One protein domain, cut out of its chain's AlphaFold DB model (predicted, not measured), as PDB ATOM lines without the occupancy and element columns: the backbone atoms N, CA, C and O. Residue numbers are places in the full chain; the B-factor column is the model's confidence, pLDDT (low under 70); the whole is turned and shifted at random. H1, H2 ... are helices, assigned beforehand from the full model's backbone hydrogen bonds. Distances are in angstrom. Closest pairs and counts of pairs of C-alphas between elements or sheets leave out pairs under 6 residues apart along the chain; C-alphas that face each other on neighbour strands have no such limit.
ATOM      1  N   GLY A 201     277.473 248.539 333.492       48.97
ATOM      2  CA  GLY A 201     278.934 248.416 333.508       48.97
ATOM      3  C   GLY A 201     279.518 247.719 334.744       48.97
ATOM      4  O   GLY A 201     280.436 246.912 334.601       48.97
ATOM      5  N   MET A 202     278.968 247.933 335.943       51.75
ATOM      6  CA  MET A 202     279.477 247.329 337.185       51.75
ATOM      7  C   MET A 202     279.167 245.828 337.278       51.75
ATOM      8  O   MET A 202     280.001 245.056 337.762       51.75
ATOM      9  N   ILE A 203     278.017 245.385 336.751       62.78
ATOM     10  CA  ILE A 203     277.676 243.956 336.629       62.78
ATOM     11  C   ILE A 203     278.716 243.261 335.744       62.78
ATOM     12  O   ILE A 203     279.265 242.212 336.099       62.78
ATOM     13  N   TYR A 204     279.031 243.874 334.604       69.50
ATOM     14  CA  TYR A 204     279.978 243.327 333.642       69.50
ATOM     15  C   TYR A 204     281.417 243.364 334.128       69.50
ATOM     16  O   TYR A 204     282.156 242.402 333.911       69.50
ATOM     17  N   PHE A 205     281.811 244.403 334.862       68.06
ATOM     18  CA  PHE A 205     283.130 244.451 335.476       68.06
ATOM     19  C   PHE A 205     283.331 243.274 336.442       68.06
ATOM     20  O   PHE A 205     284.363 242.600 336.392       68.06
ATOM     21  N   ARG A 206     282.329 242.944 337.269       61.69
ATOM     22  CA  ARG A 206     282.389 241.774 338.167       61.69
ATOM     23  C   ARG A 206     282.376 240.450 337.406       61.69
ATOM     24  O   ARG A 206     283.129 239.540 337.758       61.69
ATOM     25  N   GLU A 207     281.552 240.345 336.362       74.56
ATOM     26  CA  GLU A 207     281.506 239.169 335.487       74.56
ATOM     27  C   GLU A 207     282.909 238.874 334.934       74.56
ATOM     28  O   GLU A 207     283.446 237.780 335.133       74.56
ATOM     29  N   TYR A 208     283.543 239.869 334.311       78.62
ATOM     30  CA  TYR A 208     284.814 239.701 333.609       78.62
ATOM     31  C   TYR A 208     286.032 239.587 334.527       78.62
ATOM     32  O   TYR A 208     287.047 239.033 334.104       78.62
ATOM     33  N   ALA A 209     285.943 239.984 335.799       70.56
ATOM     34  CA  ALA A 209     287.007 239.756 336.781       70.56
ATOM     35  C   ALA A 209     287.366 238.268 336.954       70.56
ATOM     36  O   ALA A 209     288.500 237.930 337.297       70.56
ATOM     37  N   GLN A 210     286.412 237.368 336.694       78.12
ATOM     38  CA  GLN A 210     286.594 235.918 336.812       78.12
ATOM     39  C   GLN A 210     287.208 235.280 335.556       78.12
ATOM     40  O   GLN A 210     287.581 234.104 335.582       78.12
ATOM     41  N   TYR A 211     287.288 236.032 334.457       74.69
ATOM     42  CA  TYR A 211     287.701 235.544 333.146       74.69
ATOM     43  C   TYR A 211     289.224 235.606 333.025       74.69
ATOM     44  O   TYR A 211     289.878 236.492 333.585       74.69
ATOM     45  N   SER A 212     289.816 234.675 332.272       84.75
ATOM     46  CA  SER A 212     291.238 234.767 331.938       84.75
ATOM     47  C   SER A 212     291.507 235.979 331.044       84.75
ATOM     48  O   SER A 212     290.618 236.460 330.337       84.75
ATOM     49  N   HIS A 213     292.754 236.452 331.028       84.88
ATOM     50  CA  HIS A 213     293.163 237.537 330.139       84.88
ATOM     51  C   HIS A 213     292.802 237.240 328.673       84.88
ATOM     52  O   HIS A 213     292.205 238.066 327.993       84.88
ATOM     53  N   GLU A 214     293.062 236.020 328.197       90.31
ATOM     54  CA  GLU A 214     292.736 235.601 326.829       90.31
ATOM     55  C   GLU A 214     291.224 235.583 326.555       90.31
ATOM     56  O   GLU A 214     290.782 235.897 325.447       90.31
ATOM     57  N   GLU A 215     290.410 235.220 327.551       88.12
ATOM     58  CA  GLU A 215     288.951 235.246 327.434       88.12
ATOM     59  C   GLU A 215     288.425 236.680 327.329       88.12
ATOM     60  O   GLU A 215     287.585 236.943 326.462       88.12
ATOM     61  N   LYS A 216     288.961 237.601 328.143       91.50
ATOM     62  CA  LYS A 216     288.654 239.037 328.083       91.50
ATOM     63  C   LYS A 216     289.043 239.633 326.730       91.50
ATOM     64  O   LYS A 216     288.216 240.282 326.098       91.50
ATOM     65  N   VAL A 217     290.259 239.353 326.242       91.75
ATOM     66  CA  VAL A 217     290.739 239.828 324.930       91.75
ATOM     67  C   VAL A 217     289.807 239.363 323.816       91.75
ATOM     68  O   VAL A 217     289.363 240.174 323.005       91.75
ATOM     69  N   ARG A 218     289.454 238.071 323.786       92.44
ATOM     70  CA  ARG A 218     288.555 237.526 322.761       92.44
ATOM     71  C   ARG A 218     287.198 238.232 322.760       92.44
ATOM     72  O   ARG A 218     286.733 238.619 321.692       92.44
ATOM     73  N   LEU A 219     286.576 238.384 323.931       90.62
ATOM     74  CA  LEU A 219     285.261 239.024 324.064       90.62
ATOM     75  C   LEU A 219     285.309 240.504 323.690       90.62
ATOM     76  O   LEU A 219     284.443 240.975 322.962       90.62
ATOM     77  N   PHE A 220     286.348 241.217 324.122       91.81
ATOM     78  CA  PHE A 220     286.550 242.620 323.782       91.81
ATOM     79  C   PHE A 220     286.711 242.816 322.271       91.81
ATOM     80  O   PHE A 220     286.085 243.696 321.681       91.81
ATOM     81  N   LEU A 221     287.511 241.972 321.612       90.56
ATOM     82  CA  LEU A 221     287.690 242.019 320.161       90.56
ATOM     83  C   LEU A 221     286.417 241.641 319.396       90.56
ATOM     84  O   LEU A 221     286.206 242.173 318.309       90.56
ATOM     85  N   GLU A 222     285.599 240.726 319.916       88.38
ATOM     86  CA  GLU A 222     284.307 240.348 319.330       88.38
ATOM     87  C   GLU A 222     283.285 241.484 319.458       88.38
ATOM     88  O   GLU A 222     282.716 241.900 318.454       88.38
ATOM     89  N   LEU A 223     283.116 242.052 320.655       86.38
ATOM     90  CA  LEU A 223     282.175 243.149 320.897       86.38
ATOM     91  C   LEU A 223     282.563 244.413 320.121       86.38
ATOM     92  O   LEU A 223     281.722 245.027 319.475       86.38
ATOM     93  N   SER A 224     283.852 244.753 320.089       84.69
ATOM     94  CA  SER A 224     284.351 245.929 319.362       84.69
ATOM     95  C   SER A 224     284.413 245.768 317.834       84.69
ATOM     96  O   SER A 224     284.791 246.713 317.142       84.69
ATOM     97  N   GLN A 225     284.112 244.589 317.267       76.94
ATOM     98  CA  GLN A 225     284.080 244.381 315.807       76.94
ATOM     99  C   GLN A 225     282.842 244.978 315.137       76.94
ATOM    100  O   GLN A 225     282.938 245.404 313.987       76.94
ATOM    101  N   ASP A 226     281.718 245.008 315.850       61.72
ATOM    102  CA  ASP A 226     280.419 245.441 315.328       61.72
ATOM    103  C   ASP A 226     280.137 246.937 315.581       61.72
ATOM    104  O   ASP A 226     279.039 247.414 315.297       61.72
ATOM    105  N   MET A 227     281.109 247.684 316.119       60.56
ATOM    106  CA  MET A 227     280.913 249.041 316.638       60.56
ATOM    107  C   MET A 227     281.695 250.070 315.812       60.56
ATOM    108  O   MET A 227     282.926 250.106 315.850       60.56
ATOM    109  N   ASP A 228     280.985 250.955 315.105       61.47
ATOM    110  CA  ASP A 228     281.532 252.267 314.756       61.47
ATOM    111  C   ASP A 228     281.597 253.055 316.067       61.47
ATOM    112  O   ASP A 228     280.580 253.536 316.561       61.47
ATOM    113  N   ALA A 229     282.789 253.113 316.679       53.56
ATOM    114  CA  ALA A 229     282.982 253.625 318.037       53.56
ATOM    115  C   ALA A 229     282.298 254.979 318.262       53.56
ATOM    116  O   ALA A 229     281.797 255.215 319.342       53.56
ATOM    117  N   MET A 230     282.211 255.835 317.241       50.22
ATOM    118  CA  MET A 230     281.652 257.185 317.335       50.22
ATOM    119  C   MET A 230     280.111 257.250 317.307       50.22
ATOM    120  O   MET A 230     279.552 258.195 317.855       50.22
ATOM    121  N   ASP A 231     279.427 256.256 316.730       54.44
ATOM    122  CA  ASP A 231     277.957 256.250 316.595       54.44
ATOM    123  C   ASP A 231     277.246 255.922 317.923       54.44
ATOM    124  O   ASP A 231     276.074 256.229 318.094       54.44
ATOM    125  N   ILE A 232     277.963 255.347 318.893       52.34
ATOM    126  CA  ILE A 232     277.431 254.957 320.213       52.34
ATOM    127  C   ILE A 232     277.497 256.110 321.222       52.34
ATOM    128  O   ILE A 232     276.720 256.154 322.167       52.34
ATOM    129  N   PHE A 233     278.408 257.060 321.008       51.62
ATOM    130  CA  PHE A 233     278.647 258.181 321.922       51.62
ATOM    131  C   PHE A 233     277.926 259.471 321.524       51.62
ATOM    132  O   PHE A 233     277.791 260.371 322.347       51.62
ATOM    133  N   LEU A 234     277.520 259.591 320.254       50.34
ATOM    134  CA  LEU A 234     276.938 260.814 319.686       50.34
ATOM    135  C   LEU A 234     275.433 260.711 319.413       50.34
ATOM    136  O   LEU A 234     274.777 261.743 319.259       50.34
ATOM    137  N   GLU A 235     274.883 259.499 319.348       48.78
ATOM    138  CA  GLU A 235     273.447 259.271 319.206       48.78
ATOM    139  C   GLU A 235     272.908 258.664 320.510       48.78
ATOM    140  O   GLU A 235     273.497 257.714 321.022       48.78
ATOM    141  N   PRO A 236     271.815 259.198 321.091       46.34
ATOM    142  CA  PRO A 236     271.186 258.560 322.241       46.34
ATOM    143  C   PRO A 236     270.797 257.135 321.849       46.34
ATOM    144  O   PRO A 236     270.191 256.944 320.793       46.34
ATOM    145  N   ALA A 237     271.154 256.153 322.678       51.50
ATOM    146  CA  ALA A 237     270.877 254.752 322.407       51.50
ATOM    147  C   ALA A 237     269.401 254.561 322.036       51.50
ATOM    148  O   ALA A 237     268.488 254.786 322.835       51.50
ATOM    149  N   ASP A 238     269.147 254.141 320.798       51.31
ATOM    150  CA  ASP A 238     267.782 253.927 320.316       51.31
ATOM    151  C   ASP A 238     267.178 252.645 320.936       51.31
ATOM    152  O   ASP A 238     265.976 252.384 320.799       51.31
ATOM    153  N   THR A 239     267.992 251.816 321.615       56.12
ATOM    154  CA  THR A 239     267.583 250.531 322.206       56.12
ATOM    155  C   THR A 239     268.439 250.106 323.408       56.12
ATOM    156  O   THR A 239     269.656 250.219 323.356       56.12
ATOM    157  N   ALA A 240     267.824 249.451 324.402       60.41
ATOM    158  CA  ALA A 240     268.507 248.853 325.565       60.41
ATOM    159  C   ALA A 240     269.610 247.821 325.218       60.41
ATOM    160  O   ALA A 240     270.454 247.515 326.047       60.41
ATOM    161  N   ASP A 241     269.621 247.268 323.997       63.53
ATOM    162  CA  ASP A 241     270.674 246.345 323.528       63.53
ATOM    163  C   ASP A 241     271.997 247.070 323.216       63.53
ATOM    164  O   ASP A 241     273.063 246.457 323.249       63.53
ATOM    165  N   GLN A 242     271.942 248.364 322.884       62.94
ATOM    166  CA  GLN A 242     273.140 249.177 322.654       62.94
ATOM    167  C   GLN A 242     273.789 249.591 323.975       62.94
ATOM    168  O   GLN A 242     275.009 249.478 324.085       62.94
ATOM    169  N   ASP A 243     272.982 249.971 324.969       65.69
ATOM    170  CA  ASP A 243     273.453 250.297 326.322       65.69
ATOM    171  C   ASP A 243     274.152 249.093 326.978       65.69
ATOM    172  O   ASP A 243     275.269 249.218 327.476       65.69
ATOM    173  N   ASP A 244     273.571 247.893 326.849       74.06
ATOM    174  CA  ASP A 244     274.152 246.637 327.349       74.06
ATOM    175  C   ASP A 244     275.537 246.344 326.751       74.06
ATOM    176  O   ASP A 244     276.508 246.056 327.455       74.06
ATOM    177  N   LYS A 245     275.653 246.441 325.421       77.75
ATOM    178  CA  LYS A 245     276.922 246.212 324.717       77.75
ATOM    179  C   LYS A 245     277.968 247.245 325.090       77.75
ATOM    180  O   LYS A 245     279.141 246.894 325.216       77.75
ATOM    181  N   PHE A 246     277.549 248.497 325.230       76.25
ATOM    182  CA  PHE A 246     278.420 249.582 325.631       76.25
ATOM    183  C   PHE A 246     278.989 249.330 327.031       76.25
ATOM    184  O   PHE A 246     280.207 249.287 327.196       76.25
ATOM    185  N   ALA A 247     278.122 249.027 327.993       78.00
ATOM    186  CA  ALA A 247     278.501 248.670 329.350       78.00
ATOM    187  C   ALA A 247     279.472 247.475 329.404       78.00
ATOM    188  O   ALA A 247     280.508 247.537 330.073       78.00
ATOM    189  N   ARG A 248     279.201 246.405 328.639       84.75
ATOM    190  CA  ARG A 248     280.111 245.249 328.517       84.75
ATOM    191  C   ARG A 248     281.475 245.639 327.963       84.75
ATOM    192  O   ARG A 248     282.496 245.136 328.432       84.75
ATOM    193  N   LEU A 249     281.501 246.495 326.942       85.88
ATOM    194  CA  LEU A 249     282.743 246.883 326.291       85.88
ATOM    195  C   LEU A 249     283.611 247.759 327.198       85.88
ATOM    196  O   LEU A 249     284.817 247.525 327.270       85.88
ATOM    197  N   THR A 250     283.006 248.719 327.898       83.38
ATOM    198  CA  THR A 250     283.695 249.593 328.857       83.38
ATOM    199  C   THR A 250     284.307 248.779 329.998       83.38
ATOM    200  O   THR A 250     285.511 248.879 330.239       83.38
ATOM    201  N   ALA A 251     283.538 247.857 330.585       84.31
ATOM    202  CA  ALA A 251     284.025 246.955 331.627       84.31
ATOM    203  C   ALA A 251     285.196 246.068 331.159       84.31
ATOM    204  O   ALA A 251     286.186 245.885 331.871       84.31
ATOM    205  N   LEU A 252     285.122 245.511 329.944       88.56
ATOM    206  CA  LEU A 252     286.236 244.747 329.371       88.56
ATOM    207  C   LEU A 252     287.468 245.621 329.137       88.56
ATOM    208  O   LEU A 252     288.584 245.162 329.389       88.56
ATOM    209  N   ALA A 253     287.278 246.852 328.655       89.06
ATOM    210  CA  ALA A 253     288.368 247.791 328.431       89.06
ATOM    211  C   ALA A 253     289.124 248.082 329.734       89.06
ATOM    212  O   ALA A 253     290.347 247.988 329.746       89.06
ATOM    213  N   GLU A 254     288.415 248.330 330.837       85.81
ATOM    214  CA  GLU A 254     289.018 248.550 332.159       85.81
ATOM    215  C   GLU A 254     289.851 247.362 332.634       85.81
ATOM    216  O   GLU A 254     291.021 247.525 332.985       85.81
ATOM    217  N   HIS A 255     289.299 246.147 332.578       84.62
ATOM    218  CA  HIS A 255     290.052 244.945 332.941       84.62
ATOM    219  C   HIS A 255     291.326 244.778 332.112       84.62
ATOM    220  O   HIS A 255     292.377 244.425 332.642       84.62
ATOM    221  N   LEU A 256     291.236 245.010 330.804       89.00
ATOM    222  CA  LEU A 256     292.351 244.815 329.881       89.00
ATOM    223  C   LEU A 256     293.432 245.884 330.041       89.00
ATOM    224  O   LEU A 256     294.617 245.564 329.968       89.00
ATOM    225  N   VAL A 257     293.042 247.130 330.298       86.25
ATOM    226  CA  VAL A 257     293.977 248.205 330.639       86.25
ATOM    227  C   VAL A 257     294.731 247.847 331.918       86.25
ATOM    228  O   VAL A 257     295.961 247.893 331.919       86.25
ATOM    229  N   LEU A 258     294.035 247.417 332.976       78.19
ATOM    230  CA  LEU A 258     294.672 247.011 334.235       78.19
ATOM    231  C   LEU A 258     295.636 245.826 334.065       78.19
ATOM    232  O   LEU A 258     296.651 245.759 334.761       78.19
ATOM    233  N   ASP A 259     295.336 244.907 333.145       83.44
ATOM    234  CA  ASP A 259     296.185 243.750 332.854       83.44
ATOM    235  C   ASP A 259     297.467 244.128 332.075       83.44
ATOM    236  O   ASP A 259     298.497 243.465 332.230       83.44
ATOM    237  N   ILE A 260     297.415 245.155 331.215       87.44
ATOM    238  CA  ILE A 260     298.471 245.459 330.227       87.44
ATOM    239  C   ILE A 260     299.329 246.662 330.630       87.44
ATOM    240  O   ILE A 260     300.530 246.683 330.338       87.44
ATOM    241  N   LEU A 261     298.741 247.677 331.267       88.19
ATOM    242  CA  LEU A 261     299.434 248.937 331.514       88.19
ATOM    243  C   LEU A 261     300.355 248.871 332.744       88.19
ATOM    244  O   LEU A 261     299.994 248.323 333.790       88.19
ATOM    245  N   PRO A 262     301.562 249.459 332.665       87.62
ATOM    246  CA  PRO A 262     302.469 249.531 333.802       87.62
ATOM    247  C   PRO A 262     301.923 250.480 334.878       87.62
ATOM    248  O   PRO A 262     301.961 251.698 334.723       87.62
ATOM    249  N   ARG A 263     301.480 249.918 336.012       82.75
ATOM    250  CA  ARG A 263     300.868 250.668 337.128       82.75
ATOM    251  C   ARG A 263     301.687 251.881 337.589       82.75
ATOM    252  O   ARG A 263     301.132 252.961 337.709       82.75
ATOM    253  N   GLU A 264     302.997 251.728 337.788       88.44
ATOM    254  CA  GLU A 264     303.865 252.833 338.239       88.44
ATOM    255  C   GLU A 264     303.963 253.990 337.228       88.44
ATOM    256  O   GLU A 264     304.348 255.099 337.587       88.44
ATOM    257  N   GLU A 265     303.729 253.726 335.943       89.88
ATOM    258  CA  GLU A 265     303.720 254.764 334.910       89.88
ATOM    259  C   GLU A 265     302.357 255.453 334.855       89.88
ATOM    260  O   GLU A 265     302.311 256.672 334.730       89.88
ATOM    261  N   LEU A 266     301.272 254.685 335.007       89.56
ATOM    262  CA  LEU A 266     299.914 255.216 335.093       89.56
ATOM    263  C   LEU A 266     299.753 256.135 336.306       89.56
ATOM    264  O   LEU A 266     299.325 257.270 336.142       89.56
ATOM    265  N   GLU A 267     300.198 255.689 337.485       88.06
ATOM    266  CA  GLU A 267     300.178 256.485 338.722       88.06
ATOM    267  C   GLU A 267     300.916 257.821 338.543       88.06
ATOM    268  O   GLU A 267     300.379 258.862 338.892       88.06
ATOM    269  N   LYS A 268     302.090 257.836 337.893       92.44
ATOM    270  CA  LYS A 268     302.823 259.093 337.629       92.44
ATOM    271  C   LYS A 268     302.059 260.070 336.746       92.44
ATOM    272  O   LYS A 268     302.224 261.278 336.903       92.44
ATOM    273  N   TRP A 269     301.315 259.564 335.767       93.88
ATOM    274  CA  TRP A 269     300.500 260.415 334.911       93.88
ATOM    275  C   TRP A 269     299.285 260.954 335.670       93.88
ATOM    276  O   TRP A 269     299.014 262.146 335.561       93.88
ATOM    277  N   CYS A 270     298.613 260.121 336.469       90.75
ATOM    278  CA  CYS A 270     297.509 260.562 337.321       90.75
ATOM    279  C   CYS A 270     297.969 261.621 338.335       90.75
ATOM    280  O   CYS A 270     297.389 262.701 338.364       90.75
ATOM    281  N   ASP A 271     299.070 261.375 339.056       92.50
ATOM    282  CA  ASP A 271     299.661 262.330 340.006       92.50
ATOM    283  C   ASP A 271     299.972 263.674 339.323       92.50
ATOM    284  O   ASP A 271     299.720 264.740 339.875       92.50
ATOM    285  N   LYS A 272     300.497 263.643 338.088       93.81
ATOM    286  CA  LYS A 272     300.776 264.860 337.312       93.81
ATOM    287  C   LYS A 272     299.500 265.658 337.032       93.81
ATOM    288  O   LYS A 272     299.530 266.884 337.103       93.81
ATOM    289  N   TRP A 273     298.405 264.994 336.671       93.38
ATOM    290  CA  TRP A 273     297.135 265.665 336.388       93.38
ATOM    291  C   TRP A 273     296.468 266.205 337.641       93.38
ATOM    292  O   TRP A 273     295.996 267.338 337.605       93.38
ATOM    293  N   GLU A 274     296.509 265.451 338.736       91.31
ATOM    294  CA  GLU A 274     296.019 265.888 340.042       91.31
ATOM    295  C   GLU A 274     296.816 267.098 340.557       91.31
ATOM    296  O   GLU A 274     296.244 268.082 341.013       91.31
ATOM    297  N   GLU A 275     298.146 267.090 340.433       93.25
ATOM    298  CA  GLU A 275     298.968 268.241 340.815       93.25
ATOM    299  C   GLU A 275     298.681 269.480 339.951       93.25
ATOM    300  O   GLU A 275     298.657 270.596 340.478       93.25
ATOM    301  N   GLU A 276     298.479 269.305 338.638       93.69
ATOM    302  CA  GLU A 276     298.173 270.404 337.714       93.69
ATOM    303  C   GLU A 276     296.747 270.954 337.893       93.69
ATOM    304  O   GLU A 276     296.559 272.162 337.735       93.69
ATOM    305  N   SER A 277     295.749 270.123 338.222       91.38
ATOM    306  CA  SER A 277     294.362 270.581 338.421       91.38
ATOM    307  C   SER A 277     294.235 271.536 339.609       91.38
ATOM    308  O   SER A 277     293.437 272.465 339.572       91.38
ATOM    309  N   LEU A 278     295.116 271.419 340.608       92.25
ATOM    310  CA  LEU A 278     295.185 272.343 341.747       92.25
ATOM    311  C   LEU A 278     295.625 273.772 341.377       92.25
ATOM    312  O   LEU A 278     295.585 274.658 342.236       92.25
ATOM    313  N   TRP A 279     296.118 274.009 340.158       92.62
ATOM    314  CA  TRP A 279     296.629 275.323 339.743       92.62
ATOM    315  C   TRP A 279     295.549 276.246 339.183       92.62
ATOM    316  O   TRP A 279     295.798 277.446 339.058       92.62
ATOM    317  N   TYR A 280     294.376 275.713 338.842       94.00
ATOM    318  CA  TYR A 280     293.318 276.474 338.195       94.00
ATOM    319  C   TYR A 280     291.927 276.042 338.646       94.00
ATOM    320  O   TYR A 280     291.735 275.000 339.259       94.00
ATOM    321  N   SER A 281     290.946 276.874 338.323       92.94
ATOM    322  CA  SER A 281     289.527 276.549 338.411       92.94
ATOM    323  C   SER A 281     288.857 276.796 337.063       92.94
ATOM    324  O   SER A 281     289.318 277.623 336.267       92.94
ATOM    325  N   ILE A 282     287.802 276.035 336.788       92.00
ATOM    326  CA  ILE A 282     286.996 276.172 335.578       92.00
ATOM    327  C   ILE A 282     285.803 277.060 335.928       92.00
ATOM    328  O   ILE A 282     285.012 276.712 336.801       92.00
ATOM    329  N   ASP A 283     285.693 278.211 335.270       89.75
ATOM    330  CA  ASP A 283     284.624 279.183 335.513       89.75
ATOM    331  C   ASP A 283     284.035 279.660 334.176       89.75
ATOM    332  O   ASP A 283     284.755 280.100 333.275       89.75
ATOM    333  N   GLU A 284     282.710 279.560 334.033       86.94
ATOM    334  CA  GLU A 284     281.968 280.043 332.861       86.94
ATOM    335  C   GLU A 284     282.097 281.562 332.671       86.94
ATOM    336  O   GLU A 284     282.043 282.050 331.539       86.94
ATOM    337  N   ASP A 285     282.286 282.308 333.764       87.75
ATOM    338  CA  ASP A 285     282.406 283.766 333.765       87.75
ATOM    339  C   ASP A 285     283.864 284.250 333.584       87.75
ATOM    340  O   ASP A 285     284.108 285.464 333.549       87.75
ATOM    341  N   ALA A 286     284.838 283.340 333.442       89.00
ATOM    342  CA  ALA A 286     286.240 283.696 333.233       89.00
ATOM    343  C   ALA A 286     286.484 284.406 331.883       89.00
ATOM    344  O   ALA A 286     285.857 284.123 330.859       89.00
ATOM    345  N   ASP A 287     287.465 285.315 331.858       87.19
ATOM    346  CA  ASP A 287     287.882 286.001 330.630       87.19
ATOM    347  C   ASP A 287     288.656 285.038 329.703       87.19
ATOM    348  O   ASP A 287     289.822 284.715 329.951       87.19
ATOM    349  N   GLU A 288     288.031 284.619 328.598       87.06
ATOM    350  CA  GLU A 288     288.664 283.761 327.585       87.06
ATOM    351  C   GLU A 288     289.911 284.416 326.958       87.06
ATOM    352  O   GLU A 288     289.904 285.578 326.533       87.06
ATOM    353  N   SER A 289     290.996 283.646 326.844       90.00
ATOM    354  CA  SER A 289     292.242 284.086 326.222       90.00
ATOM    355  C   SER A 289     292.365 283.553 324.797       90.00
ATOM    356  O   SER A 289     292.858 282.445 324.561       90.00
ATOM    357  N   ASP A 290     292.076 284.416 323.818       86.31
ATOM    358  CA  ASP A 290     292.384 284.169 322.400       86.31
ATOM    359  C   ASP A 290     293.839 283.691 322.201       86.31
ATOM    360  O   ASP A 290     294.134 282.857 321.346       86.31
ATOM    361  N   GLY A 291     294.777 284.215 323.001       88.88
ATOM    362  CA  GLY A 291     296.192 283.851 322.927       88.88
ATOM    363  C   GLY A 291     296.473 282.409 323.352       88.88
ATOM    364  O   GLY A 291     297.297 281.744 322.722       88.88
ATOM    365  N   SER A 292     295.787 281.920 324.385       91.12
ATOM    366  CA  SER A 292     295.907 280.536 324.859       91.12
ATOM    367  C   SER A 292     295.286 279.564 323.856       91.12
ATOM    368  O   SER A 292     295.908 278.561 323.508       91.12
ATOM    369  N   LEU A 293     294.128 279.908 323.288       92.31
ATOM    370  CA  LEU A 293     293.476 279.108 322.247       92.31
ATOM    371  C   LEU A 293     294.314 279.008 320.965       92.31
ATOM    372  O   LEU A 293     294.510 277.909 320.443       92.31
ATOM    373  N   VAL A 294     294.880 280.125 320.488       93.44
ATOM    374  CA  VAL A 294     295.800 280.132 319.334       93.44
ATOM    375  C   VAL A 294     297.040 279.282 319.615       93.44
ATOM    376  O   VAL A 294     297.516 278.566 318.733       93.44
ATOM    377  N   LYS A 295     297.560 279.322 320.846       94.25
ATOM    378  CA  LYS A 295     298.702 278.499 321.252       94.25
ATOM    379  C   LYS A 295     298.366 277.007 321.229       94.25
ATOM    380  O   LYS A 295     299.155 276.226 320.699       94.25
ATOM    381  N   ILE A 296     297.200 276.617 321.744       94.56
ATOM    382  CA  ILE A 296     296.708 275.233 321.674       94.56
ATOM    383  C   ILE A 296     296.572 274.786 320.212       94.56
ATOM    384  O   ILE A 296     297.016 273.696 319.856       94.56
ATOM    385  N   GLU A 297     296.017 275.629 319.339       91.75
ATOM    386  CA  GLU A 297     295.887 275.329 317.909       91.75
ATOM    387  C   GLU A 297     297.256 275.154 317.222       91.75
ATOM    388  O   GLU A 297     297.455 274.222 316.435       91.75
ATOM    389  N   GLU A 298     298.246 275.990 317.550       92.06
ATOM    390  CA  GLU A 298     299.626 275.821 317.077       92.06
ATOM    391  C   GLU A 298     300.223 274.484 317.549       92.06
ATOM    392  O   GLU A 298     300.863 273.776 316.765       92.06
ATOM    393  N   MET A 299     299.984 274.098 318.804       93.44
ATOM    394  CA  MET A 299     300.453 272.822 319.344       93.44
ATOM    395  C   MET A 299     299.785 271.616 318.695       93.44
ATOM    396  O   MET A 299     300.477 270.648 318.382       93.44
ATOM    397  N   MET A 300     298.487 271.684 318.395       92.00
ATOM    398  CA  MET A 300     297.801 270.618 317.660       92.00
ATOM    399  C   MET A 300     298.449 270.373 316.293       92.00
ATOM    400  O   MET A 300     298.644 269.227 315.891       92.00
ATOM    401  N   ASN A 301     298.876 271.432 315.597       89.75
ATOM    402  CA  ASN A 301     299.602 271.286 314.334       89.75
ATOM    403  C   ASN A 301     300.965 270.586 314.519       89.75
ATOM    404  O   ASN A 301     301.360 269.778 313.674       89.75
ATOM    405  N   ARG A 302     301.662 270.830 315.642       91.94
ATOM    406  CA  ARG A 302     302.957 270.196 315.966       91.94
ATOM    407  C   ARG A 302     302.854 268.686 316.195       91.94
ATOM    408  O   ARG A 302     303.866 268.014 315.984       91.94
ATOM    409  N   ILE A 303     301.682 268.157 316.573       90.31
ATOM    410  CA  ILE A 303     301.442 266.707 316.704       90.31
ATOM    411  C   ILE A 303     301.742 266.019 315.370       90.31
ATOM    412  O   ILE A 303     302.620 265.165 315.290       90.31
ATOM    413  N   SER A 304     301.109 266.486 314.288       81.19
ATOM    414  CA  SER A 304     301.266 265.908 312.943       81.19
ATOM    415  C   SER A 304     302.693 265.989 312.381       81.19
ATOM    416  O   SER A 304     303.045 265.282 311.436       81.19
ATOM    417  N   GLU A 305     303.524 266.859 312.957       86.81
ATOM    418  CA  GLU A 305     304.913 267.074 312.562       86.81
ATOM    419  C   GLU A 305     305.916 266.316 313.452       86.81
ATOM    420  O   GLU A 305     307.125 266.438 313.232       86.81
ATOM    421  N   ASN A 306     305.443 265.557 314.452       84.69
ATOM    422  CA  ASN A 306     306.243 264.901 315.496       84.69
ATOM    423  C   ASN A 306     307.176 265.886 316.221       84.69
ATOM    424  O   ASN A 306     308.356 265.609 316.453       84.69
ATOM    425  N   ARG A 307     306.673 267.093 316.513       88.62
ATOM    426  CA  ARG A 307     307.435 268.164 317.182       88.62
ATOM    427  C   ARG A 307     306.865 268.558 318.539       88.62
ATOM    428  O   ARG A 307     307.317 269.570 319.073       88.62
ATOM    429  N   LEU A 308     305.864 267.850 319.051       92.19
ATOM    430  CA  LEU A 308     305.279 268.106 320.367       92.19
ATOM    431  C   LEU A 308     305.932 267.182 321.403       92.19
ATOM    432  O   LEU A 308     306.222 266.031 321.085       92.19
ATOM    433  N   THR A 309     306.203 267.686 322.604       89.75
ATOM    434  CA  THR A 309     306.711 266.889 323.732       89.75
ATOM    435  C   THR A 309     305.705 266.869 324.881       89.75
ATOM    436  O   THR A 309     304.802 267.698 324.936       89.75
ATOM    437  N   GLU A 310     305.882 265.965 325.846       88.81
ATOM    438  CA  GLU A 310     305.033 265.899 327.050       88.81
ATOM    439  C   GLU A 310     305.054 267.183 327.895       88.81
ATOM    440  O   GLU A 310     304.070 267.498 328.564       88.81
ATOM    441  N   GLU A 311     306.168 267.925 327.880       88.94
ATOM    442  CA  GLU A 311     306.288 269.225 328.554       88.94
ATOM    443  C   GLU A 311     305.390 270.280 327.894       88.94
ATOM    444  O   GLU A 311     304.841 271.134 328.586       88.94
ATOM    445  N   ASP A 312     305.184 270.198 326.571       92.56
ATOM    446  CA  ASP A 312     304.302 271.122 325.855       92.56
ATOM    447  C   ASP A 312     302.820 270.957 326.272       92.56
ATOM    448  O   ASP A 312     302.023 271.858 326.025       92.56
ATOM    449  N   LEU A 313     302.446 269.833 326.901       93.75
ATOM    450  CA  LEU A 313     301.070 269.514 327.317       93.75
ATOM    451  C   LEU A 313     300.674 270.074 328.693       93.75
ATOM    452  O   LEU A 313     299.511 269.929 329.093       93.75
ATOM    453  N   SER A 314     301.629 270.631 329.445       94.25
ATOM    454  CA  SER A 314     301.375 271.099 330.810       94.25
ATOM    455  C   SER A 314     300.494 272.342 330.830       94.25
ATOM    456  O   SER A 314     300.562 273.192 329.932       94.25
ATOM    457  N   TYR A 315     299.705 272.476 331.896       95.06
ATOM    458  CA  TYR A 315     298.888 273.665 332.122       95.06
ATOM    459  C   TYR A 315     299.717 274.960 332.065       95.06
ATOM    460  O   TYR A 315     299.382 275.877 331.315       95.06
ATOM    461  N   GLU A 316     300.856 275.009 332.770       94.38
ATOM    462  CA  GLU A 316     301.762 276.171 332.787       94.38
ATOM    463  C   GLU A 316     302.228 276.546 331.373       94.38
ATOM    464  O   GLU A 316     302.284 277.727 331.015       94.38
ATOM    465  N   THR A 317     302.518 275.562 330.516       93.75
ATOM    466  CA  THR A 317     302.905 275.869 329.139       93.75
ATOM    467  C   THR A 317     301.737 276.490 328.383       93.75
ATOM    468  O   THR A 317     301.946 277.453 327.650       93.75
ATOM    469  N   LEU A 318     300.513 275.999 328.530       94.12
ATOM    470  CA  LEU A 318     299.360 276.477 327.760       94.12
ATOM    471  C   LEU A 318     298.807 277.820 328.257       94.12
ATOM    472  O   LEU A 318     298.498 278.703 327.448       94.12
ATOM    473  N   PHE A 319     298.741 277.994 329.573       95.06
ATOM    474  CA  PHE A 319     298.007 279.077 330.226       95.06
ATOM    475  C   PHE A 319     298.877 279.966 331.123       95.06
ATOM    476  O   PHE A 319     298.446 281.063 331.479       95.06
ATOM    477  N   GLY A 320     300.121 279.574 331.416       92.50
ATOM    478  CA  GLY A 320     301.004 280.308 332.324       92.50
ATOM    479  C   GLY A 320     300.480 280.288 333.758       92.50
ATOM    480  O   GLY A 320     300.019 279.257 334.232       92.50
ATOM    481  N   ASP A 321     300.514 281.445 334.419       93.31
ATOM    482  CA  ASP A 321     300.088 281.621 335.818       93.31
ATOM    483  C   ASP A 321     298.586 281.962 335.957       93.31
ATOM    484  O   ASP A 321     298.191 282.671 336.883       93.31
ATOM    485  N   ARG A 322     297.739 281.576 334.993       94.19
ATOM    486  CA  ARG A 322     296.293 281.847 335.083       94.19
ATOM    487  C   ARG A 322     295.649 280.928 336.119       94.19
ATOM    488  O   ARG A 322     295.841 279.724 336.046       94.19
ATOM    489  N   GLU A 323     294.852 281.494 337.019       94.12
ATOM    490  CA  GLU A 323     294.135 280.753 338.075       94.12
ATOM    491  C   GLU A 323     292.702 280.351 337.653       94.12
ATOM    492  O   GLU A 323     292.081 279.501 338.284       94.12
ATOM    493  N   GLU A 324     292.176 280.938 336.573       95.25
ATOM    494  CA  GLU A 324     290.818 280.707 336.057       95.25
ATOM    495  C   GLU A 324     290.851 280.539 334.528       95.25
ATOM    496  O   GLU A 324     291.475 281.345 333.813       95.25
ATOM    497  N   ILE A 325     290.175 279.502 334.026       95.69
ATOM    498  CA  ILE A 325     289.980 279.220 332.594       95.69
ATOM    499  C   ILE A 325     288.516 278.907 332.291       95.69
ATOM    500  O   ILE A 325     287.774 278.456 333.161       95.69
ATOM    501  N   THR A 326     288.105 279.118 331.042       94.44
ATOM    502  CA  THR A 326     286.740 278.786 330.615       94.44
ATOM    503  C   THR A 326     286.576 277.282 330.347       94.44
ATOM    504  O   THR A 326     287.561 276.600 330.028       94.44
ATOM    505  N   PRO A 327     285.338 276.747 330.367       92.44
ATOM    506  CA  PRO A 327     285.051 275.383 329.917       92.44
ATOM    507  C   PRO A 327     285.587 275.070 328.512       92.44
ATOM    508  O   PRO A 327     286.121 273.987 328.262       92.44
ATOM    509  N   HIS A 328     285.529 276.047 327.599       92.12
ATOM    510  CA  HIS A 328     286.087 275.918 326.254       92.12
ATOM    511  C   HIS A 328     287.605 275.754 326.273       92.12
ATOM    512  O   HIS A 328     288.144 274.859 325.623       92.12
ATOM    513  N   GLU A 329     288.313 276.584 327.036       95.00
ATOM    514  CA  GLU A 329     289.764 276.490 327.174       95.00
ATOM    515  C   GLU A 329     290.191 275.133 327.748       95.00
ATOM    516  O   GLU A 329     291.106 274.499 327.206       95.00
ATOM    517  N   TYR A 330     289.479 274.653 328.771       95.00
ATOM    518  CA  TYR A 330     289.680 273.324 329.342       95.00
ATOM    519  C   TYR A 330     289.477 272.225 328.290       95.00
ATOM    520  O   TYR A 330     290.376 271.414 328.048       95.00
ATOM    521  N   ALA A 331     288.346 272.239 327.579       92.88
ATOM    522  CA  ALA A 331     288.041 271.242 326.557       92.88
ATOM    523  C   ALA A 331     289.083 271.222 325.428       92.88
ATOM    524  O   ALA A 331     289.499 270.158 324.956       92.88
ATOM    525  N   ARG A 332     289.582 272.393 325.014       94.75
ATOM    526  CA  ARG A 332     290.645 272.505 324.002       94.75
ATOM    527  C   ARG A 332     291.982 271.964 324.500       94.75
ATOM    528  O   ARG A 332     292.683 271.318 323.716       94.75
ATOM    529  N   MET A 333     292.320 272.169 325.772       95.75
ATOM    530  CA  MET A 333     293.503 271.569 326.396       95.75
ATOM    531  C   MET A 333     293.410 270.041 326.423       95.75
ATOM    532  O   MET A 333     294.337 269.370 325.962       95.75
ATOM    533  N   GLN A 334     292.294 269.478 326.894       96.19
ATOM    534  CA  GLN A 334     292.136 268.020 326.938       96.19
ATOM    535  C   GLN A 334     292.120 267.410 325.531       96.19
ATOM    536  O   GLN A 334     292.737 266.372 325.296       96.19
ATOM    537  N   THR A 335     291.544 268.107 324.547       94.19
ATOM    538  CA  THR A 335     291.607 267.697 323.133       94.19
ATOM    539  C   THR A 335     293.050 267.644 322.607       94.19
ATOM    540  O   THR A 335     293.397 266.746 321.840       94.19
ATOM    541  N   LEU A 336     293.913 268.587 323.006       95.81
ATOM    542  CA  LEU A 336     295.334 268.571 322.637       95.81
ATOM    543  C   LEU A 336     296.050 267.353 323.235       95.81
ATOM    544  O   LEU A 336     296.777 266.664 322.517       95.81
ATOM    545  N   ARG A 337     295.827 267.081 324.527       96.75
ATOM    546  CA  ARG A 337     296.395 265.920 325.236       96.75
ATOM    547  C   ARG A 337     295.947 264.610 324.600       96.75
ATOM    548  O   ARG A 337     296.787 263.775 324.275       96.75
ATOM    549  N   LEU A 338     294.650 264.481 324.326       95.94
ATOM    550  CA  LEU A 338     294.079 263.342 323.614       95.94
ATOM    551  C   LEU A 338     294.766 263.132 322.261       95.94
ATOM    552  O   LEU A 338     295.223 262.030 321.959       95.94
ATOM    553  N   GLY A 339     294.873 264.196 321.460       95.00
ATOM    554  CA  GLY A 339     295.512 264.137 320.148       95.00
ATOM    555  C   GLY A 339     296.967 263.670 320.221       95.00
ATOM    556  O   GLY A 339     297.390 262.871 319.388       95.00
ATOM    557  N   TYR A 340     297.719 264.128 321.224       96.19
ATOM    558  CA  TYR A 340     299.094 263.688 321.449       96.19
ATOM    559  C   TYR A 340     299.162 262.200 321.806       96.19
ATOM    560  O   TYR A 340     299.901 261.457 321.162       96.19
ATOM    561  N   PHE A 341     298.372 261.739 322.782       96.00
ATOM    562  CA  PHE A 341     298.423 260.343 323.225       96.00
ATOM    563  C   PHE A 341     297.965 259.355 322.157       96.00
ATOM    564  O   PHE A 341     298.559 258.287 322.022       96.00
ATOM    565  N   VAL A 342     296.958 259.715 321.361       94.62
ATOM    566  CA  VAL A 342     296.533 258.903 320.214       94.62
ATOM    567  C   VAL A 342     297.643 258.826 319.165       94.62
ATOM    568  O   VAL A 342     297.932 257.744 318.660       94.62
ATOM    569  N   HIS A 343     298.286 259.954 318.850       93.25
ATOM    570  CA  HIS A 343     299.333 260.018 317.828       93.25
ATOM    571  C   HIS A 343     300.608 259.256 318.214       93.25
ATOM    572  O   HIS A 343     301.197 258.590 317.367       93.25
ATOM    573  N   GLU A 344     301.009 259.318 319.483       92.19
ATOM    574  CA  GLU A 344     302.179 258.597 320.010       92.19
ATOM    575  C   GLU A 344     301.866 257.137 320.404       92.19
ATOM    576  O   GLU A 344     302.730 256.445 320.940       92.19
ATOM    577  N   GLU A 345     300.639 256.657 320.161       91.88
ATOM    578  CA  GLU A 345     300.145 255.343 320.608       91.88
ATOM    579  C   GLU A 345     300.345 255.099 322.122       91.88
ATOM    580  O   GLU A 345     300.563 253.978 322.589       91.88
ATOM    581  N   HIS A 346     300.269 256.168 322.916       93.06
ATOM    582  CA  HIS A 346     300.643 256.179 324.325       93.06
ATOM    583  C   HIS A 346     299.452 255.816 325.223       93.06
ATOM    584  O   HIS A 346     298.820 256.679 325.836       93.06
ATOM    585  N   LEU A 347     299.172 254.515 325.349       92.94
ATOM    586  CA  LEU A 347     298.019 254.003 326.107       92.94
ATOM    587  C   LEU A 347     297.973 254.467 327.570       92.94
ATOM    588  O   LEU A 347     296.904 254.829 328.042       92.94
ATOM    589  N   THR A 348     299.109 254.514 328.274       93.75
ATOM    590  CA  THR A 348     299.156 254.966 329.678       93.75
ATOM    591  C   THR A 348     298.678 256.406 329.853       93.75
ATOM    592  O   THR A 348     297.870 256.690 330.730       93.75
ATOM    593  N   GLY A 349     299.149 257.316 328.997       94.44
ATOM    594  CA  GLY A 349     298.735 258.712 329.018       94.44
ATOM    595  C   GLY A 349     297.268 258.869 328.627       94.44
ATOM    596  O   GLY A 349     296.537 259.609 329.279       94.44
ATOM    597  N   LEU A 350     296.806 258.108 327.630       95.06
ATOM    598  CA  LEU A 350     295.396 258.088 327.241       95.06
ATOM    599  C   LEU A 350     294.484 257.613 328.383       95.06
ATOM    600  O   LEU A 350     293.445 258.224 328.613       95.06
ATOM    601  N   GLU A 351     294.889 256.577 329.119       94.25
ATOM    602  CA  GLU A 351     294.143 256.083 330.280       94.25
ATOM    603  C   GLU A 351     294.113 257.107 331.413       94.25
ATOM    604  O   GLU A 351     293.055 257.387 331.961       94.25
ATOM    605  N   SER A 352     295.256 257.720 331.732       94.81
ATOM    606  CA  SER A 352     295.302 258.764 332.761       94.81
ATOM    607  C   SER A 352     294.417 259.963 332.417       94.81
ATOM    608  O   SER A 352     293.845 260.580 333.307       94.81
ATOM    609  N   LEU A 353     294.291 260.285 331.121       94.81
ATOM    610  CA  LEU A 353     293.437 261.366 330.646       94.81
ATOM    611  C   LEU A 353     291.961 261.011 330.844       94.81
ATOM    612  O   LEU A 353     291.204 261.859 331.308       94.81
ATOM    613  N   TYR A 354     291.573 259.770 330.527       92.44
ATOM    614  CA  TYR A 354     290.231 259.249 330.798       92.44
ATOM    615  C   TYR A 354     289.883 259.378 332.285       92.44
ATOM    616  O   TYR A 354     288.924 260.074 332.603       92.44
ATOM    617  N   LEU A 355     290.719 258.818 333.167       89.25
ATOM    618  CA  LEU A 355     290.497 258.849 334.617       89.25
ATOM    619  C   LEU A 355     290.409 260.282 335.149       89.25
ATOM    620  O   LEU A 355     289.507 260.594 335.906       89.25
ATOM    621  N   SER A 356     291.281 261.187 334.693       90.38
ATOM    622  CA  SER A 356     291.250 262.578 335.163       90.38
ATOM    623  C   SER A 356     289.983 263.341 334.770       90.38
ATOM    624  O   SER A 356     289.580 264.249 335.482       90.38
ATOM    625  N   ILE A 357     289.377 263.019 333.621       89.31
ATOM    626  CA  ILE A 357     288.136 263.663 333.165       89.31
ATOM    627  C   ILE A 357     286.929 263.017 333.843       89.31
ATOM    628  O   ILE A 357     285.984 263.720 334.176       89.31
ATOM    629  N   GLU A 358     286.959 261.697 334.028       85.00
ATOM    630  CA  GLU A 358     285.951 260.972 334.799       85.00
ATOM    631  C   GLU A 358     285.927 261.504 336.239       85.00
ATOM    632  O   GLU A 358     284.931 262.093 336.635       85.00
ATOM    633  N   ASP A 359     287.047 261.465 336.964       82.00
ATOM    634  CA  ASP A 359     287.138 261.911 338.362       82.00
ATOM    635  C   ASP A 359     286.712 263.379 338.573       82.00
ATOM    636  O   ASP A 359     286.117 263.710 339.599       82.00
ATOM    637  N   GLU A 360     287.006 264.269 337.616       82.69
ATOM    638  CA  GLU A 360     286.655 265.694 337.710       82.69
ATOM    639  C   GLU A 360     285.145 265.940 337.521       82.69
ATOM    640  O   GLU A 360     284.602 266.858 338.134       82.69
ATOM    641  N   PHE A 361     284.450 265.134 336.704       81.88
ATOM    642  CA  PHE A 361     283.083 265.443 336.244       81.88
ATOM    643  C   PHE A 361     282.033 264.338 336.451       81.88
ATOM    644  O   PHE A 361     280.868 264.566 336.124       81.88
ATOM    645  N   ASP A 362     282.384 263.172 337.005       65.12
ATOM    646  CA  ASP A 362     281.488 262.005 337.169       65.12
ATOM    647  C   ASP A 362     280.190 262.333 337.937       65.12
ATOM    648  O   ASP A 362     279.128 261.766 337.686       65.12
ATOM    649  N   MET A 363     280.238 263.324 338.831       55.91
ATOM    650  CA  MET A 363     279.112 263.723 339.688       55.91
ATOM    651  C   MET A 363     278.390 265.004 339.228       55.91
ATOM    652  O   MET A 363     277.517 265.505 339.944       55.91
ATOM    653  N   GLU A 364     278.736 265.571 338.067       67.31
ATOM    654  CA  GLU A 364     278.133 266.823 337.593       67.31
ATOM    655  C   GLU A 364     276.853 266.593 336.771       67.31
ATOM    656  O   GLU A 364     276.875 266.163 335.620       67.31
ATOM    657  N   GLU A 365     275.700 266.976 337.332       56.28
ATOM    658  CA  GLU A 365     274.399 266.859 336.648       56.28
ATOM    659  C   GLU A 365     274.259 267.794 335.426       56.28
ATOM    660  O   GLU A 365     273.415 267.561 334.550       56.28
ATOM    661  N   HIS A 366     275.039 268.881 335.367       70.38
ATOM    662  CA  HIS A 366     274.910 269.955 334.376       70.38
ATOM    663  C   HIS A 366     276.274 270.444 333.877       70.38
ATOM    664  O   HIS A 366     276.744 271.504 334.279       70.38
ATOM    665  N   LEU A 367     276.866 269.684 332.958       75.38
ATOM    666  CA  LEU A 367     278.116 270.048 332.291       75.38
ATOM    667  C   LEU A 367     277.891 271.066 331.165       75.38
ATOM    668  O   LEU A 367     276.900 270.989 330.427       75.38
ATOM    669  N   ASP A 368     278.856 271.970 330.975       85.69
ATOM    670  CA  ASP A 368     278.966 272.754 329.742       85.69
ATOM    671  C   ASP A 368     279.054 271.808 328.531       85.69
ATOM    672  O   ASP A 368     279.703 270.759 328.588       85.69
ATOM    673  N   GLU A 369     278.420 272.180 327.413       81.06
ATOM    674  CA  GLU A 369     278.335 271.346 326.203       81.06
ATOM    675  C   GLU A 369     279.719 270.880 325.725       81.06
ATOM    676  O   GLU A 369     279.870 269.767 325.221       81.06
ATOM    677  N   GLN A 370     280.752 271.703 325.902       78.69
ATOM    678  CA  GLN A 370     282.097 271.387 325.439       78.69
ATOM    679  C   GLN A 370     282.811 270.391 326.350       78.69
ATOM    680  O   GLN A 370     283.586 269.577 325.846       78.69
ATOM    681  N   ILE A 371     282.536 270.428 327.656       84.44
ATOM    682  CA  ILE A 371     283.067 269.465 328.629       84.44
ATOM    683  C   ILE A 371     282.307 268.143 328.526       84.44
ATOM    684  O   ILE A 371     282.936 267.087 328.455       84.44
ATOM    685  N   GLY A 372     280.976 268.187 328.406       80.75
ATOM    686  CA  GLY A 372     280.133 266.991 328.295       80.75
ATOM    687  C   GLY A 372     280.486 266.087 327.105       80.75
ATOM    688  O   GLY A 372     280.230 264.887 327.132       80.75
ATOM    689  N   MET A 373     281.135 266.637 326.075       81.00
ATOM    690  CA  MET A 373     281.606 265.885 324.909       81.00
ATOM    691  C   MET A 373     282.991 265.243 325.084       81.00
ATOM    692  O   MET A 373     283.374 264.409 324.264       81.00
ATOM    693  N   LEU A 374     283.761 265.604 326.116       85.69
ATOM    694  CA  LEU A 374     285.125 265.102 326.305       85.69
ATOM    695  C   LEU A 374     285.146 263.624 326.679       85.69
ATOM    696  O   LEU A 374     285.820 262.846 326.004       85.69
ATOM    697  N   LEU A 375     284.404 263.235 327.719       83.12
ATOM    698  CA  LEU A 375     284.411 261.864 328.228       83.12
ATOM    699  C   LEU A 375     284.010 260.840 327.146       83.12
ATOM    700  O   LEU A 375     284.777 259.897 326.927       83.12
ATOM    701  N   PRO A 376     282.925 261.044 326.367       80.50
ATOM    702  CA  PRO A 376     282.574 260.120 325.288       80.50
ATOM    703  C   PRO A 376     283.651 260.030 324.190       80.50
ATOM    704  O   PRO A 376     283.956 258.946 323.692       80.50
ATOM    705  N   VAL A 377     284.283 261.154 323.827       85.25
ATOM    706  CA  VAL A 377     285.345 261.191 322.803       85.25
ATOM    707  C   VAL A 377     286.621 260.493 323.287       85.25
ATOM    708  O   VAL A 377     287.241 259.739 322.529       85.25
ATOM    709  N   VAL A 378     287.015 260.713 324.541       90.06
ATOM    710  CA  VAL A 378     288.189 260.071 325.146       90.06
ATOM    711  C   VAL A 378     287.950 258.571 325.303       90.06
ATOM    712  O   VAL A 378     288.822 257.782 324.940       90.06
ATOM    713  N   LEU A 379     286.756 258.156 325.734       85.19
ATOM    714  CA  LEU A 379     286.385 256.747 325.845       85.19
ATOM    715  C   LEU A 379     286.387 256.034 324.479       85.19
ATOM    716  O   LEU A 379     286.924 254.930 324.352       85.19
ATOM    717  N   ALA A 380     285.891 256.684 323.420       85.50
ATOM    718  CA  ALA A 380     285.963 256.160 322.053       85.50
ATOM    719  C   ALA A 380     287.412 255.927 321.593       85.50
ATOM    720  O   ALA A 380     287.741 254.883 321.012       85.50
ATOM    721  N   ALA A 381     288.291 256.895 321.863       89.94
ATOM    722  CA  ALA A 381     289.707 256.799 321.540       89.94
ATOM    723  C   ALA A 381     290.389 255.695 322.356       89.94
ATOM    724  O   ALA A 381     291.107 254.874 321.786       89.94
ATOM    725  N   ARG A 382     290.106 255.623 323.661       90.00
ATOM    726  CA  ARG A 382     290.595 254.596 324.589       90.00
ATOM    727  C   ARG A 382     290.291 253.187 324.082       90.00
ATOM    728  O   ARG A 382     291.209 252.389 323.894       90.00
ATOM    729  N   ILE A 383     289.026 252.907 323.771       89.25
ATOM    730  CA  ILE A 383     288.574 251.611 323.240       89.25
ATOM    731  C   ILE A 383     289.258 251.299 321.905       89.25
ATOM    732  O   ILE A 383     289.750 250.187 321.691       89.25
ATOM    733  N   THR A 384     289.322 252.283 321.007       89.69
ATOM    734  CA  THR A 384     289.921 252.115 319.677       89.69
ATOM    735  C   THR A 384     291.409 251.776 319.770       89.69
ATOM    736  O   THR A 384     291.873 250.830 319.128       89.69
ATOM    737  N   MET A 385     292.159 252.513 320.588       91.44
ATOM    738  CA  MET A 385     293.599 252.324 320.760       91.44
ATOM    739  C   MET A 385     293.921 251.007 321.465       91.44
ATOM    740  O   MET A 385     294.811 250.279 321.021       91.44
ATOM    741  N   LEU A 386     293.149 250.643 322.493       91.69
ATOM    742  CA  LEU A 386     293.271 249.347 323.158       91.69
ATOM    743  C   LEU A 386     293.043 248.191 322.174       91.69
ATOM    744  O   LEU A 386     293.822 247.237 322.129       91.69
ATOM    745  N   ARG A 387     292.024 248.295 321.318       91.19
ATOM    746  CA  ARG A 387     291.744 247.302 320.274       91.19
ATOM    747  C   ARG A 387     292.888 247.162 319.276       91.19
ATOM    748  O   ARG A 387     293.267 246.039 318.946       91.19
ATOM    749  N   ILE A 388     293.439 248.277 318.794       90.44
ATOM    750  CA  ILE A 388     294.597 248.276 317.884       90.44
ATOM    751  C   ILE A 388     295.791 247.582 318.547       90.44
ATOM    752  O   ILE A 388     296.419 246.718 317.928       90.44
ATOM    753  N   HIS A 389     296.062 247.903 319.813       91.88
ATOM    754  CA  HIS A 389     297.139 247.291 320.580       91.88
ATOM    755  C   HIS A 389     296.969 245.771 320.689       91.88
ATOM    756  O   HIS A 389     297.878 245.027 320.323       91.88
ATOM    757  N   LEU A 390     295.792 245.298 321.105       91.31
ATOM    758  CA  LEU A 390     295.498 243.870 321.259       91.31
ATOM    759  C   LEU A 390     295.614 243.098 319.938       91.31
ATOM    760  O   LEU A 390     296.250 242.045 319.891       91.31
ATOM    761  N   LEU A 391     295.089 243.650 318.839       89.69
ATOM    762  CA  LEU A 391     295.212 243.045 317.505       89.69
ATOM    763  C   LEU A 391     296.669 242.938 317.029       89.69
ATOM    764  O   LEU A 391     297.002 242.027 316.271       89.69
ATOM    765  N   SER A 392     297.543 243.855 317.456       87.06
ATOM    766  CA  SER A 392     298.969 243.811 317.112       87.06
ATOM    767  C   SER A 392     299.734 242.690 317.834       87.06
ATOM    768  O   SER A 392     300.735 242.205 317.301       87.06
ATOM    769  N   GLN A 393     299.249 242.255 319.004       78.50
ATOM    770  CA  GLN A 393     299.838 241.177 319.807       78.50
ATOM    771  C   GLN A 393     299.394 239.787 319.326       78.50
ATOM    772  O   GLN A 393     300.211 238.876 319.259       78.50
ATOM    773  N   ASP A 394     298.129 239.637 318.916       62.94
ATOM    774  CA  ASP A 394     297.534 238.362 318.458       62.94
ATOM    775  C   ASP A 394     298.064 237.891 317.078       62.94
ATOM    776  O   ASP A 394     297.857 236.752 316.652       62.94
ATOM    777  N   GLY A 395     298.743 238.783 316.347       53.84
ATOM    778  CA  GLY A 395     299.374 238.513 315.051       53.84
ATOM    779  C   GLY A 395     300.834 238.031 315.109       53.84
ATOM    780  O   GLY A 395     301.425 237.829 314.041       53.84
TER     781      GLY A 395
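This is residues 201 to 395 of the 396 residues of an uncharacterized protein of Porphyromonadaceae bacterium KHP3R9 (UniProt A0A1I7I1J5). Three helices, H9, H10 and H12, make an up-and-down bundle in the middle, each running against the one before it in the chain, and H5 packs on H10. At one end of the long axis H4 crosses H12, with H1 and H2 packed on H4; at the other end H6 runs beside H9, with short H7 and H8 near them. The printed part has 195 residues with twelve named helices, H1 to H12 in chain order, and no named strand: the class is all helix. It is compact, with a radius of gyration of the C-alphas of 17.5 A and spans of 49 by 35 by 27 A.

H4, residues 240 to 260, touches H1, residues 201 to 209, at a steep tilt of 45 degrees, with the C-alphas of Gly 201 and Ala 247 closest at 4.2 A. H2, residues 213 to 223, touches H4 opposite ways at a shallow tilt of 34 degrees, only just short of steep; Phe 220 and Leu 252 have the closest C-alphas, 6.0 A. Residues 250 to 257 of H4 touch H12, residues 374 to 393, at a steep tilt of 59 degrees, closest at the C-alphas of Ala 253 and Ile 383, 6.4 A. H3, residues 231 to 234, touches H12 at residues 376 to 380, closest at the C-alphas of Phe 233 and Pro 376, 5.5 A. H10, residues 347 to 361, touches H12 opposite ways at a shallow tilt of 24 degrees, closest at the C-alphas of Tyr 354 and Val 378, 6.1 A. H9, residues 327 to 343, forms a helical hairpin with H10; the C-alphas of Phe 341 and Leu 350 are closest, 5.5 A. H5, residues 263 to 277, touches H10 at the C-alphas of Cys 270 and Ser 352, 5.4 A. H6, residues 290 to 304, touches H9 the same way at a shallow tilt of 11 degrees, closest at the C-alphas of Met 300 and Leu 336, 5.9 A. H8, residues 315 to 319, touches residues 292 to 296 of H6, H7, residues 310 to 313, only just touches H9 with 3 pairs of C-alphas within 8 A, and H11, residues 369 to 372, touches residues 327 to 331 of H9. H6 and H12 are apart. Every O i to N i+4 pair is within hydrogen-bond range in H1, H2, H4, H8, H9, H10 and H12; H5 and H6 have 10 of 11 each, and H3, H7 and H11 are too short for such a pair.

From first to last C-alpha H4 measures 30.5 A, H12 28.8 A, H9 24.2 A, H6 22.4 A, H10 21.4 A and H5 21.0 A. H1 begins at C-alpha 201 (278.934, 248.416, 333.508), and H12 ends at C-alpha 393 (299.838, 241.177, 319.807).

The C-alphas of Asp 285 and Gly 395 are the two farthest apart, 51.8 A. The printed part has no cut, and the one long link, H5 to H6, has 12 residues. pLDDT is under 70 at residues 201 to 206, 226 to 243, 362 to 365 and 394 to 395.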